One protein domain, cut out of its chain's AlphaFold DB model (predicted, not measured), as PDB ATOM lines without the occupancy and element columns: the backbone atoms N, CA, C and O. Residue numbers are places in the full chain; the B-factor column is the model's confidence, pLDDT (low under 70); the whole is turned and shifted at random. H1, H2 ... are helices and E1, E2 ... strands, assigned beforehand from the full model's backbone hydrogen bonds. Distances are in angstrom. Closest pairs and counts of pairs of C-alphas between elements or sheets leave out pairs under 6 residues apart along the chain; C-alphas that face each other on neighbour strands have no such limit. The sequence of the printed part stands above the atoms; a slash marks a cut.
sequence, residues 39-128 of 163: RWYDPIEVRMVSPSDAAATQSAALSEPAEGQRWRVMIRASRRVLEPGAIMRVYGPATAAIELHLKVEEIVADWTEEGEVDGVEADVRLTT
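What this domain is: This is residues 39 to 128 of the 163 residues of the protein "Hypothetical protein" of Haptolina ericina (UniProt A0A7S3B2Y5). This is one strongly twisted sheet of five antiparallel strands, its two longest strands, E4 and E5, bending within their length. The sheet is curved but open, its edges E1 and E3 apart, and the single short helix H1 only grazes it near the end of E1. The printed part has 90 residues, with five named strands and one named helix in the order E1, H1, E2, E3, E4, E5; the sheet's order is E1, E2, E5, E4, E3, and the class is mostly strand. The whole is compact, with a radius of gyration of the C-alphas of 13.5 A, and the C-alphas span 36 by 33 by 24 A.

How they stand to each other: E1, residues 46 to 51, is an edge strand, antiparallel to E2, residues 70 to 75; N 47 and O 74 are 2.8 A apart, within hydrogen-bond range. Between them in the chain comes H1, residues 58 to 61, whose closest C-alpha pair with E1 is Pro 51 and Gln 58, 6.2 A. H1 is too short for any O i to N i+4 pair; its one O i to N i+3 pair is within hydrogen-bond range. E2 is the antiparallel neighbour of E5, residues 116 to 127, at 152 degrees between directions, with N 73 and O 122 at 2.8 A. E3, residues 87 to 91, is the other edge strand and forms a hairpin with E4, residues 99 to 113; N 90 and O 100 are 2.8 A apart. E4 and E5 form a second hairpin, with N 103 and O 125 at 2.9 A and N 121 and O 109 at 2.8 A. E3, E4 and E5 make a meander, each strand the antiparallel neighbour of the one before. With E2 they make a Greek key, four strands in a row whose first is the antiparallel neighbour of the fourth.

Where its parts are: E1 begins at C-alpha 46, (182.967, 172.959, 136.133), and measures 14.4 A; H1 measures 5.2 A, E2 14.9 A and E3 12.9 A. E4 measures 29.2 A and bends by 96 degrees at residue 108. E5 measures 31.2 A, bends by 55 degrees at residue 123 and ends at C-alpha 127, (186.150, 167.659, 122.022).

The domain as a whole: The two C-alphas farthest apart are those of Thr 95 and Gly 115, 39.5 A. The printed part has no cut. The link from E2 to E3, 11 residues, is long, and that from E4 to E5 is tight. Residues 39 to 43, 54 to 55 and 92 to 98 have pLDDT under 70; the mean of the printed part is 81.2.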
ATOM      1  N   ARG A  39     166.201 164.743 132.878       40.81
ATOM      2  CA  ARG A  39     166.025 165.585 134.065       40.81
ATOM      3  C   ARG A  39     166.908 166.818 133.901       40.81
ATOM      4  O   ARG A  39     168.111 166.698 133.697       40.81
ATOM      5  N   TRP A  40     166.293 167.996 133.962       37.59
ATOM      6  CA  TRP A  40     167.002 169.257 134.136       37.59
ATOM      7  C   TRP A  40     167.700 169.187 135.492       37.59
ATOM      8  O   TRP A  40     167.042 169.254 136.527       37.59
ATOM      9  N   TYR A  41     169.004 168.938 135.484       46.34
ATOM     10  CA  TYR A  41     169.819 169.102 136.677       46.34
ATOM     11  C   TYR A  41     170.097 170.590 136.870       46.34
ATOM     12  O   TYR A  41     170.130 171.353 135.898       46.34
ATOM     13  N   ASP A  42     170.289 170.985 138.126       51.66
ATOM     14  CA  ASP A  42     170.878 172.273 138.474       51.66
ATOM     15  C   ASP A  42     172.128 172.535 137.614       51.66
ATOM     16  O   ASP A  42     172.810 171.584 137.209       51.66
ATOM     17  N   PRO A  43     172.429 173.803 137.280       61.78
ATOM     18  CA  PRO A  43     173.590 174.137 136.467       61.78
ATOM     19  C   PRO A  43     174.851 173.519 137.079       61.78
ATOM     20  O   PRO A  43     175.213 173.802 138.219       61.78
ATOM     21  N   ILE A  44     175.508 172.654 136.311       72.19
ATOM     22  CA  ILE A  44     176.700 171.942 136.767       72.19
ATOM     23  C   ILE A  44     177.879 172.895 136.656       72.19
ATOM     24  O   ILE A  44     178.235 173.319 135.553       72.19
ATOM     25  N   GLU A  45     178.480 173.223 137.796       82.06
ATOM     26  CA  GLU A  45     179.707 174.011 137.850       82.06
ATOM     27  C   GLU A  45     180.897 173.125 137.471       82.06
ATOM     28  O   GLU A  45     181.087 172.044 138.034       82.06
ATOM     29  N   VAL A  46     181.712 173.602 136.529       85.31
ATOM     30  CA  VAL A  46     182.967 172.959 136.133       85.31
ATOM     31  C   VAL A  46     184.096 173.972 136.254       85.31
ATOM     32  O   VAL A  46     184.037 175.058 135.674       85.31
ATOM     33  N   ARG A  47     185.154 173.612 136.981       87.00
ATOM     34  CA  ARG A  47     186.360 174.427 137.140       87.00
ATOM     35  C   ARG A  47     187.563 173.703 136.554       87.00
ATOM     36  O   ARG A  47     187.915 172.624 137.015       87.00
ATOM     37  N   MET A  48     188.210 174.314 135.563       87.56
ATOM     38  CA  MET A  48     189.459 173.810 134.980       87.56
ATOM     39  C   MET A  48     190.609 174.034 135.968       87.56
ATOM     40  O   MET A  48     190.822 175.161 136.416       87.56
ATOM     41  N   VAL A  49     191.336 172.972 136.320       87.44
ATOM     42  CA  VAL A  49     192.416 173.004 137.319       87.44
ATOM     43  C   VAL A  49     193.773 173.072 136.628       87.44
ATOM     44  O   VAL A  49     194.521 174.034 136.799       87.44
ATOM     45  N   SER A  50     194.095 172.073 135.812       88.94
ATOM     46  CA  SER A  50     195.377 171.982 135.111       88.94
ATOM     47  C   SER A  50     195.276 171.057 133.901       88.94
ATOM     48  O   SER A  50     194.384 170.214 133.861       88.94
ATOM     49  N   PRO A  51     196.198 171.145 132.933       88.12
ATOM     50  CA  PRO A  51     196.416 170.056 131.993       88.12
ATOM     51  C   PRO A  51     196.704 168.762 132.762       88.12
ATOM     52  O   PRO A  51     197.403 168.791 133.779       88.12
ATOM     53  N   SER A  52     196.153 167.643 132.301       85.69
ATOM     54  CA  SER A  52     196.424 166.327 132.906       85.69
ATOM     55  C   SER A  52     197.738 165.725 132.404       85.69
ATOM     56  O   SER A  52     198.262 164.793 133.008       85.69
ATOM     57  N   ASP A  53     198.277 166.237 131.293       80.31
ATOM     58  CA  ASP A  53     199.594 165.841 130.803       80.31
ATOM     59  C   ASP A  53     200.686 166.492 131.662       80.31
ATOM     60  O   ASP A  53     200.814 167.717 131.711       80.31
ATOM     61  N   ALA A  54     201.488 165.655 132.322       61.50
ATOM     62  CA  ALA A  54     202.551 166.073 133.229       61.50
ATOM     63  C   ALA A  54     203.621 166.959 132.560       61.50
ATOM     64  O   ALA A  54     204.343 167.667 133.264       61.50
ATOM     65  N   ALA A  55     203.734 166.938 131.226       63.28
ATOM     66  CA  ALA A  55     204.699 167.754 130.489       63.28
ATOM     67  C   ALA A  55     204.172 169.151 130.096       63.28
ATOM     68  O   ALA A  55     204.962 170.014 129.702       63.28
ATOM     69  N   ALA A  56     202.861 169.404 130.194       72.00
ATOM     70  CA  ALA A  56     202.254 170.633 129.693       72.00
ATOM     71  C   ALA A  56     202.094 171.694 130.794       72.00
ATOM     72  O   ALA A  56     201.376 171.516 131.777       72.00
ATOM     73  N   THR A  57     202.706 172.867 130.603       78.94
ATOM     74  CA  THR A  57     202.357 174.049 131.409       78.94
ATOM     75  C   THR A  57     200.980 174.574 130.992       78.94
ATOM     76  O   THR A  57     200.624 174.494 129.817       78.94
ATOM     77  N   GLN A  58     200.214 175.165 131.920       77.31
ATOM     78  CA  GLN A  58     198.904 175.766 131.601       77.31
ATOM     79  C   GLN A  58     198.985 176.735 130.412       77.31
ATOM     80  O   GLN A  58     198.154 176.683 129.514       77.31
ATOM     81  N   SER A  59     200.011 177.590 130.378       76.88
ATOM     82  CA  SER A  59     200.205 178.558 129.293       76.88
ATOM     83  C   SER A  59     200.454 177.895 127.937       76.88
ATOM     84  O   SER A  59     199.963 178.389 126.926       76.88
ATOM     85  N   ALA A  60     201.196 176.784 127.910       76.38
ATOM     86  CA  ALA A  60     201.417 176.020 126.685       76.38
ATOM     87  C   ALA A  60     200.116 175.355 126.214       76.38
ATOM     88  O   ALA A  60     199.738 175.524 125.063       76.38
ATOM     89  N   ALA A  61     199.378 174.699 127.116       78.19
ATOM     90  CA  ALA A  61     198.113 174.046 126.774       78.19
ATOM     91  C   ALA A  61     197.069 175.033 126.222       78.19
ATOM     92  O   ALA A  61     196.411 174.750 125.228       78.19
ATOM     93  N   LEU A  62     196.963 176.229 126.808       81.06
ATOM     94  CA  LEU A  62     196.046 177.270 126.325       81.06
ATOM     95  C   LEU A  62     196.457 177.893 124.981       81.06
ATOM     96  O   LEU A  62     195.651 178.597 124.376       81.06
ATOM     97  N   SER A  63     197.697 177.678 124.534       77.25
ATOM     98  CA  SER A  63     198.185 178.153 123.232       77.25
ATOM     99  C   SER A  63     197.932 177.146 122.105       77.25
ATOM    100  O   SER A  63     197.993 177.518 120.936       77.25
ATOM    101  N   GLU A  64     197.628 175.897 122.454       77.94
ATOM    102  CA  GLU A  64     197.328 174.817 121.516       77.94
ATOM    103  C   GLU A  64     195.813 174.690 121.266       77.94
ATOM    104  O   GLU A  64     195.002 175.115 122.097       77.94
ATOM    105  N   PRO A  65     195.386 174.076 120.145       80.62
ATOM    106  CA  PRO A  65     193.976 173.789 119.892       80.62
ATOM    107  C   PRO A  65     193.356 172.955 121.017       80.62
ATOM    108  O   PRO A  65     193.952 171.975 121.458       80.62
ATOM    109  N   ALA A  66     192.148 173.312 121.460       83.06
ATOM    110  CA  ALA A  66     191.474 172.630 122.569       83.06
ATOM    111  C   ALA A  66     191.107 171.165 122.258       83.06
ATOM    112  O   ALA A  66     191.001 170.360 123.180       83.06
ATOM    113  N   GLU A  67     190.913 170.817 120.983       88.69
ATOM    114  CA  GLU A  67     190.535 169.468 120.546       88.69
ATOM    115  C   GLU A  67     191.536 168.414 121.033       88.69
ATOM    116  O   GLU A  67     192.736 168.495 120.778       88.69
ATOM    117  N   GLY A  68     191.032 167.402 121.738       87.25
ATOM    118  CA  GLY A  68     191.825 166.283 122.236       87.25
ATOM    119  C   GLY A  68     192.650 166.577 123.490       87.25
ATOM    120  O   GLY A  68     193.211 165.634 124.057       87.25
ATOM    121  N   GLN A  69     192.702 167.826 123.969       90.12
ATOM    122  CA  GLN A  69     193.423 168.146 125.201       90.12
ATOM    123  C   GLN A  69     192.796 167.452 126.412       90.12
ATOM    124  O   GLN A  69     191.571 167.352 126.531       90.12
ATOM    125  N   ARG A  70     193.655 167.016 127.339       93.50
ATOM    126  CA  ARG A  70     193.254 166.405 128.610       93.50
ATOM    127  C   ARG A  70     193.458 167.397 129.744       93.50
ATOM    128  O   ARG A  70     194.547 167.955 129.887       93.50
ATOM    129  N   TRP A  71     192.416 167.598 130.536       93.50
ATOM    130  CA  TRP A  71     192.401 168.553 131.634       93.50
ATOM    131  C   TRP A  71     191.843 167.925 132.896       93.50
ATOM    132  O   TRP A  71     190.827 167.234 132.863       93.50
ATOM    133  N   ARG A  72     192.473 168.244 134.021       94.31
ATOM    134  CA  ARG A  72     191.930 168.012 135.344       94.31
ATOM    135  C   ARG A  72     190.917 169.092 135.657       94.31
ATOM    136  O   ARG A  72     191.198 170.285 135.495       94.31
ATOM    137  N   VAL A  73     189.745 168.676 136.102       92.75
ATOM    138  CA  VAL A  73     188.619 169.551 136.410       92.75
ATOM    139  C   VAL A  73     188.005 169.188 137.752       92.75
ATOM    140  O   VAL A  73     187.976 168.022 138.132       92.75
ATOM    141  N   MET A  74     187.465 170.185 138.448       92.31
ATOM    142  CA  MET A  74     186.536 169.975 139.557       92.31
ATOM    143  C   MET A  74     185.117 170.186 139.045       92.31
ATOM    144  O   MET A  74     184.829 171.206 138.415       92.31
ATOM    145  N   ILE A  75     184.243 169.220 139.296       90.31
ATOM    146  CA  ILE A  75     182.855 169.222 138.840       90.31
ATOM    147  C   ILE A  75     181.973 169.181 140.081       90.31
ATOM    148  O   ILE A  75     182.054 168.223 140.854       90.31
ATOM    149  N   ARG A  76     181.112 170.187 140.270       88.38
ATOM    150  CA  ARG A  76     180.124 170.184 141.360       88.38
ATOM    151  C   ARG A  76     178.961 169.266 140.985       88.38
ATOM    152  O   ARG A  76     177.930 169.699 140.477       88.38
ATOM    153  N   ALA A  77     179.185 167.969 141.152       82.88
ATOM    154  CA  ALA A  77     178.211 166.915 140.926       82.88
ATOM    155  C   ALA A  77     178.551 165.700 141.790       82.88
ATOM    156  O   ALA A  77     179.717 165.348 141.962       82.88
ATOM    157  N   SER A  78     177.524 165.009 142.288       75.50
ATOM    158  CA  SER A  78     177.751 163.774 143.039       75.50
ATOM    159  C   SER A  78     178.312 162.669 142.137       75.50
ATOM    160  O   SER A  78     177.896 162.504 140.986       75.50
ATOM    161  N   ARG A  79     179.171 161.820 142.701       75.56
ATOM    162  CA  ARG A  79     179.747 160.648 142.020       75.56
ATOM    163  C   ARG A  79     178.713 159.612 141.555       75.56
ATOM    164  O   ARG A  79     179.019 158.770 140.729       75.56
ATOM    165  N   ARG A  80     177.478 159.665 142.071       70.44
ATOM    166  CA  ARG A  80     176.362 158.816 141.604       70.44
ATOM    167  C   ARG A  80     175.792 159.265 140.257       70.44
ATOM    168  O   ARG A  80     175.046 158.519 139.637       70.44
ATOM    169  N   VAL A  81     176.073 160.505 139.863       74.00
ATOM    170  CA  VAL A  81     175.571 161.131 138.635       74.00
ATOM    171  C   VAL A  81     176.657 161.158 137.557       74.00
ATOM    172  O   VAL A  81     176.338 161.102 136.372       74.00
ATOM    173  N   LEU A  82     177.929 161.226 137.962       81.50
ATOM    174  CA  LEU A  82     179.074 161.252 137.060       81.50
ATOM    175  C   LEU A  82     179.757 159.881 136.996       81.50
ATOM    176  O   LEU A  82     180.182 159.351 138.017       81.50
ATOM    177  N   GLU A  83     179.936 159.350 135.791       84.50
ATOM    178  CA  GLU A  83     180.685 158.115 135.541       84.50
ATOM    179  C   GLU A  83     181.725 158.346 134.432       84.50
ATOM    180  O   GLU A  83     181.515 159.207 133.568       84.50
ATOM    181  N   PRO A  84     182.839 157.590 134.403       88.12
ATOM    182  CA  PRO A  84     183.734 157.575 133.252       88.12
ATOM    183  C   PRO A  84     182.967 157.323 131.948       88.12
ATOM    184  O   PRO A  84     182.150 156.412 131.846       88.12
ATOM    185  N   GLY A  85     183.230 158.147 130.939       84.88
ATOM    186  CA  GLY A  85     182.513 158.162 129.666       84.88
ATOM    187  C   GLY A  85     181.356 159.160 129.601       84.88
ATOM    188  O   GLY A  85     180.897 159.438 128.491       84.88
ATOM    189  N   ALA A  86     180.916 159.737 130.727       85.75
ATOM    190  CA  ALA A  86     179.928 160.811 130.727       85.75
ATOM    191  C   ALA A  86     180.415 162.000 129.886       85.75
ATOM    192  O   ALA A  86     181.588 162.375 129.931       85.75
ATOM    193  N   ILE A  87     179.504 162.602 129.121       86.62
ATOM    194  CA  ILE A  87     179.796 163.763 128.278       86.62
ATOM    195  C   ILE A  87     178.998 164.948 128.802       86.62
ATOM    196  O   ILE A  87     177.766 164.911 128.854       86.62
ATOM    197  N   MET A  88     179.715 166.006 129.167       85.56
ATOM    198  CA  MET A  88     179.136 167.294 129.527       85.56
ATOM    199  C   MET A  88     179.254 168.240 128.339       85.56
ATOM    200  O   MET A  88     180.323 168.374 127.744       85.56
ATOM    201  N   ARG A  89     178.153 168.903 127.991       84.75
ATOM    202  CA  ARG A  89     178.110 169.874 126.891       84.75
ATOM    203  C   ARG A  89     178.185 171.276 127.477       84.75
ATOM    204  O   ARG A  89     177.315 171.657 128.260       84.75
ATOM    205  N   VAL A  90     179.222 172.012 127.100       79.56
ATOM    206  CA  VAL A  90     179.441 173.403 127.482       79.56
ATOM    207  C   VAL A  90     179.218 174.285 126.268       79.56
ATOM    208  O   VAL A  90     179.805 174.070 125.212       79.56
ATOM    209  N   TYR A  91     178.353 175.279 126.433       76.06
ATOM    210  CA  TYR A  91     178.031 176.234 125.386       76.06
ATOM    211  C   TYR A  91     178.719 177.559 125.686       76.06
ATOM    212  O   TYR A  91     178.589 178.101 126.785       76.06
ATOM    213  N   GLY A  92     179.469 178.064 124.708       67.06
ATOM    214  CA  GLY A  92     180.050 179.397 124.775       67.06
ATOM    215  C   GLY A  92     178.989 180.494 124.637       67.06
ATOM    216  O   GLY A  92     177.808 180.211 124.411       67.06
ATOM    217  N   PRO A  93     179.393 181.769 124.752       63.75
ATOM    218  CA  PRO A  93     178.481 182.890 124.578       63.75
ATOM    219  C   PRO A  93     177.762 182.811 123.225       63.75
ATOM    220  O   PRO A  93     178.349 182.434 122.208       63.75
ATOM    221  N   ALA A  94     176.483 183.204 123.224       52.31
ATOM    222  CA  ALA A  94     175.565 183.071 122.088       52.31
ATOM    223  C   ALA A  94     176.095 183.678 120.774       52.31
ATOM    224  O   ALA A  94     175.682 183.272 119.693       52.31
ATOM    225  N   THR A  95     177.034 184.619 120.862       47.12
ATOM    226  CA  THR A  95     177.672 185.289 119.725       47.12
ATOM    227  C   THR A  95     178.624 184.404 118.925       47.12
ATOM    228  O   THR A  95     178.924 184.747 117.787       47.12
ATOM    229  N   ALA A  96     179.115 183.298 119.491       56.59
ATOM    230  CA  ALA A  96     180.113 182.440 118.851       56.59
ATOM    231  C   ALA A  96     179.633 180.998 118.606       56.59
ATOM    232  O   ALA A  96     180.390 180.211 118.054       56.59
ATOM    233  N   ALA A  97     178.392 180.656 118.995       63.91
ATOM    234  CA  ALA A  97     177.782 179.327 118.817       63.91
ATOM    235  C   ALA A  97     178.747 178.161 119.114       63.91
ATOM    236  O   ALA A  97     178.789 177.159 118.403       63.91
ATOM    237  N   ILE A  98     179.553 178.323 120.162       68.25
ATOM    238  CA  ILE A  98     180.591 177.365 120.519       68.25
ATOM    239  C   ILE A  98     179.941 176.241 121.285       68.25
ATOM    240  O   ILE A  98     179.307 176.483 122.312       68.25
ATOM    241  N   GLU A  99     180.181 175.021 120.842       82.44
ATOM    242  CA  GLU A  99     179.892 173.842 121.627       82.44
ATOM    243  C   GLU A  99     181.201 173.120 121.944       82.44
ATOM    244  O   GLU A  99     181.993 172.825 121.052       82.44
ATOM    245  N   LEU A 100     181.430 172.854 123.228       83.25
ATOM    246  CA  LEU A 100     182.551 172.074 123.727       83.25
ATOM    247  C   LEU A 100     182.006 170.874 124.496       83.25
ATOM    248  O   LEU A 100     181.148 171.003 125.368       83.25
ATOM    249  N   HIS A 101     182.494 169.689 124.172       88.88
ATOM    250  CA  HIS A 101     182.180 168.444 124.856       88.88
ATOM    251  C   HIS A 101     183.335 168.089 125.782       88.88
ATOM    252  O   HIS A 101     184.469 167.916 125.341       88.88
ATOM    253  N   LEU A 102     183.036 167.964 127.070       90.25
ATOM    254  CA  LEU A 102     183.963 167.493 128.087       90.25
ATOM    255  C   LEU A 102     183.598 166.043 128.380       90.25
ATOM    256  O   LEU A 102     182.604 165.767 129.057       90.25
ATOM    257  N   LYS A 103     184.380 165.115 127.836       91.88
ATOM    258  CA  LYS A 103     184.215 163.690 128.101       91.88
ATOM    259  C   LYS A 103     185.020 163.317 129.335       91.88
ATOM    260  O   LYS A 103     186.241 163.425 129.316       91.88
ATOM    261  N   VAL A 104     184.351 162.844 130.376       91.69
ATOM    262  CA  VAL A 104     184.993 162.309 131.581       91.69
ATOM    263  C   VAL A 104     185.738 161.037 131.208       91.69
ATOM    264  O   VAL A 104     185.149 160.107 130.664       91.69
ATOM    265  N   GLU A 105     187.035 160.990 131.475       93.06
ATOM    266  CA  GLU A 105     187.849 159.795 131.251       93.06
ATOM    267  C   GLU A 105     188.115 159.051 132.553       93.06
ATOM    268  O   GLU A 105     188.060 157.825 132.572       93.06
ATOM    269  N   GLU A 106     188.344 159.789 133.638       94.12
ATOM    270  CA  GLU A 106     188.659 159.222 134.946       94.12
ATOM    271  C   GLU A 106     188.135 160.125 136.065       94.12
ATOM    272  O   GLU A 106     188.212 161.347 135.969       94.12
ATOM    273  N   ILE A 107     187.611 159.520 137.135       93.56
ATOM    274  CA  ILE A 107     187.287 160.223 138.383       93.56
ATOM    275  C   ILE A 107     188.441 159.980 139.348       93.56
ATOM    276  O   ILE A 107     188.656 158.847 139.775       93.56
ATOM    277  N   VAL A 108     189.154 161.049 139.683       93.50
ATOM    278  CA  VAL A 108     190.389 161.015 140.468       93.50
ATOM    279  C   VAL A 108     190.068 160.931 141.958       93.50
ATOM    280  O   VAL A 108     190.561 160.045 142.655       93.50
ATOM    281  N   ALA A 109     189.221 161.834 142.448       92.50
ATOM    282  CA  ALA A 109     188.896 161.948 143.865       92.50
ATOM    283  C   ALA A 109     187.537 162.622 144.081       92.50
ATOM    284  O   ALA A 109     186.976 163.238 143.174       92.50
ATOM    285  N   ASP A 110     187.022 162.515 145.301       91.69
ATOM    286  CA  ASP A 110     185.903 163.342 145.740       91.69
ATOM    287  C   ASP A 110     186.438 164.749 146.053       91.69
ATOM    288  O   ASP A 110     187.494 164.901 146.672       91.69
ATOM    289  N   TRP A 111     185.725 165.783 145.609       88.88
ATOM    290  CA  TRP A 111     186.030 167.169 145.955       88.88
ATOM    291  C   TRP A 111     185.221 167.542 147.194       88.88
ATOM    292  O   TRP A 111     183.990 167.565 147.160       88.88
ATOM    293  N   THR A 112     185.936 167.804 148.287       86.00
ATOM    294  CA  THR A 112     185.359 168.212 149.569       86.00
ATOM    295  C   THR A 112     185.530 169.714 149.778       86.00
ATOM    296  O   THR A 112     186.657 170.214 149.732       86.00
ATOM    297  N   GLU A 113     184.440 170.428 150.039       82.31
ATOM    298  CA  GLU A 113     184.438 171.837 150.439       82.31
ATOM    299  C   GLU A 113     183.751 171.934 151.814       82.31
ATOM    300  O   GLU A 113     182.811 171.214 152.117       82.31
ATOM    301  N   GLU A 114     184.342 172.693 152.740       87.31
ATOM    302  CA  GLU A 114     183.837 172.852 154.123       87.31
ATOM    303  C   GLU A 114     183.572 171.549 154.920       87.31
ATOM    304  O   GLU A 114     182.905 171.560 155.951       87.31
ATOM    305  N   GLY A 115     184.174 170.427 154.509       88.00
ATOM    306  CA  GLY A 115     184.009 169.120 155.154       88.00
ATOM    307  C   GLY A 115     182.886 168.257 154.570       88.00
ATOM    308  O   GLY A 115     182.707 167.127 155.025       88.00
ATOM    309  N   GLU A 116     182.186 168.739 153.544       85.62
ATOM    310  CA  GLU A 116     181.158 167.999 152.812       85.62
ATOM    311  C   GLU A 116     181.624 167.657 151.392       85.62
ATOM    312  O   GLU A 116     182.491 168.313 150.821       85.62
ATOM    313  N   VAL A 117     181.108 166.564 150.824       85.38
ATOM    314  CA  VAL A 117     181.434 166.169 149.445       85.38
ATOM    315  C   VAL A 117     180.561 166.969 148.482       85.38
ATOM    316  O   VAL A 117     179.431 166.579 148.187       85.38
ATOM    317  N   ASP A 118     181.109 168.070 147.980       86.94
ATOM    318  CA  ASP A 118     180.446 168.979 147.041       86.94
ATOM    319  C   ASP A 118     180.558 168.531 145.584       86.94
ATOM    320  O   ASP A 118     179.732 168.891 144.737       86.94
ATOM    321  N   GLY A 119     181.561 167.721 145.255       91.06
ATOM    322  CA  GLY A 119     181.764 167.313 143.877       91.06
ATOM    323  C   GLY A 119     182.792 166.218 143.684       91.06
ATOM    324  O   GLY A 119     183.088 165.428 144.580       91.06
ATOM    325  N   VAL A 120     183.355 166.188 142.482       92.25
ATOM    326  CA  VAL A 120     184.427 165.268 142.106       92.25
ATOM    327  C   VAL A 120     185.529 166.000 141.354       92.25
ATOM    328  O   VAL A 120     185.270 166.919 140.576       92.25
ATOM    329  N   GLU A 121     186.762 165.561 141.563       94.00
ATOM    330  CA  GLU A 121     187.893 165.880 140.705       94.00
ATOM    331  C   GLU A 121     188.019 164.788 139.636       94.00
ATOM    332  O   GLU A 121     188.021 163.594 139.946       94.00
ATOM    333  N   ALA A 122     188.092 165.183 138.368       94.00
ATOM    334  CA  ALA A 122     188.091 164.268 137.235       94.00
ATOM    335  C   ALA A 122     189.060 164.725 136.146       94.00
ATOM    336  O   ALA A 122     189.265 165.921 135.943       94.00
ATOM    337  N   ASP A 123     189.609 163.771 135.403       95.12
ATOM    338  CA  ASP A 123     190.266 164.054 134.134       95.12
ATOM    339  C   ASP A 123     189.234 163.979 133.007       95.12
ATOM    340  O   ASP A 123     188.494 162.997 132.866       95.12
ATOM    341  N   VAL A 124     189.186 165.029 132.193       93.81
ATOM    342  CA  VAL A 124     188.308 165.133 131.029       93.81
ATOM    343  C   VAL A 124     189.116 165.329 129.759       93.81
ATOM    344  O   VAL A 124     190.163 165.978 129.759       93.81
ATOM    345  N   ARG A 125     188.589 164.820 128.647       93.81
ATOM    346  CA  ARG A 125     189.046 165.160 127.302       93.81
ATOM    347  C   ARG A 125     188.099 166.162 126.666       93.81
ATOM    348  O   ARG A 125     186.882 165.968 126.671       93.81
ATOM    349  N   LEU A 126     188.676 167.214 126.107       90.69
ATOM    350  CA  LEU A 126     187.957 168.238 125.365       90.69
ATOM    351  C   LEU A 126     187.736 167.781 123.920       90.69
ATOM    352  O   LEU A 126     188.656 167.273 123.282       90.69
ATOM    353  N   THR A 127     186.520 167.959 123.413       89.38
ATOM    354  CA  THR A 127     186.150 167.659 122.022       89.38
ATOM    355  C   THR A 127     185.214 168.737 121.475       89.38
ATOM    356  O   THR A 127     184.326 169.196 122.192       89.38
ATOM    357  N   THR A 128     185.384 169.171 120.231       82.62
ATOM    358  CA  THR A 128     184.510 170.145 119.565       82.62
ATOM    359  C   THR A 128     183.694 169.444 118.469       82.62
ATOM    360  O   THR A 128     184.231 169.029 117.438       82.62
TER     361      THR A 128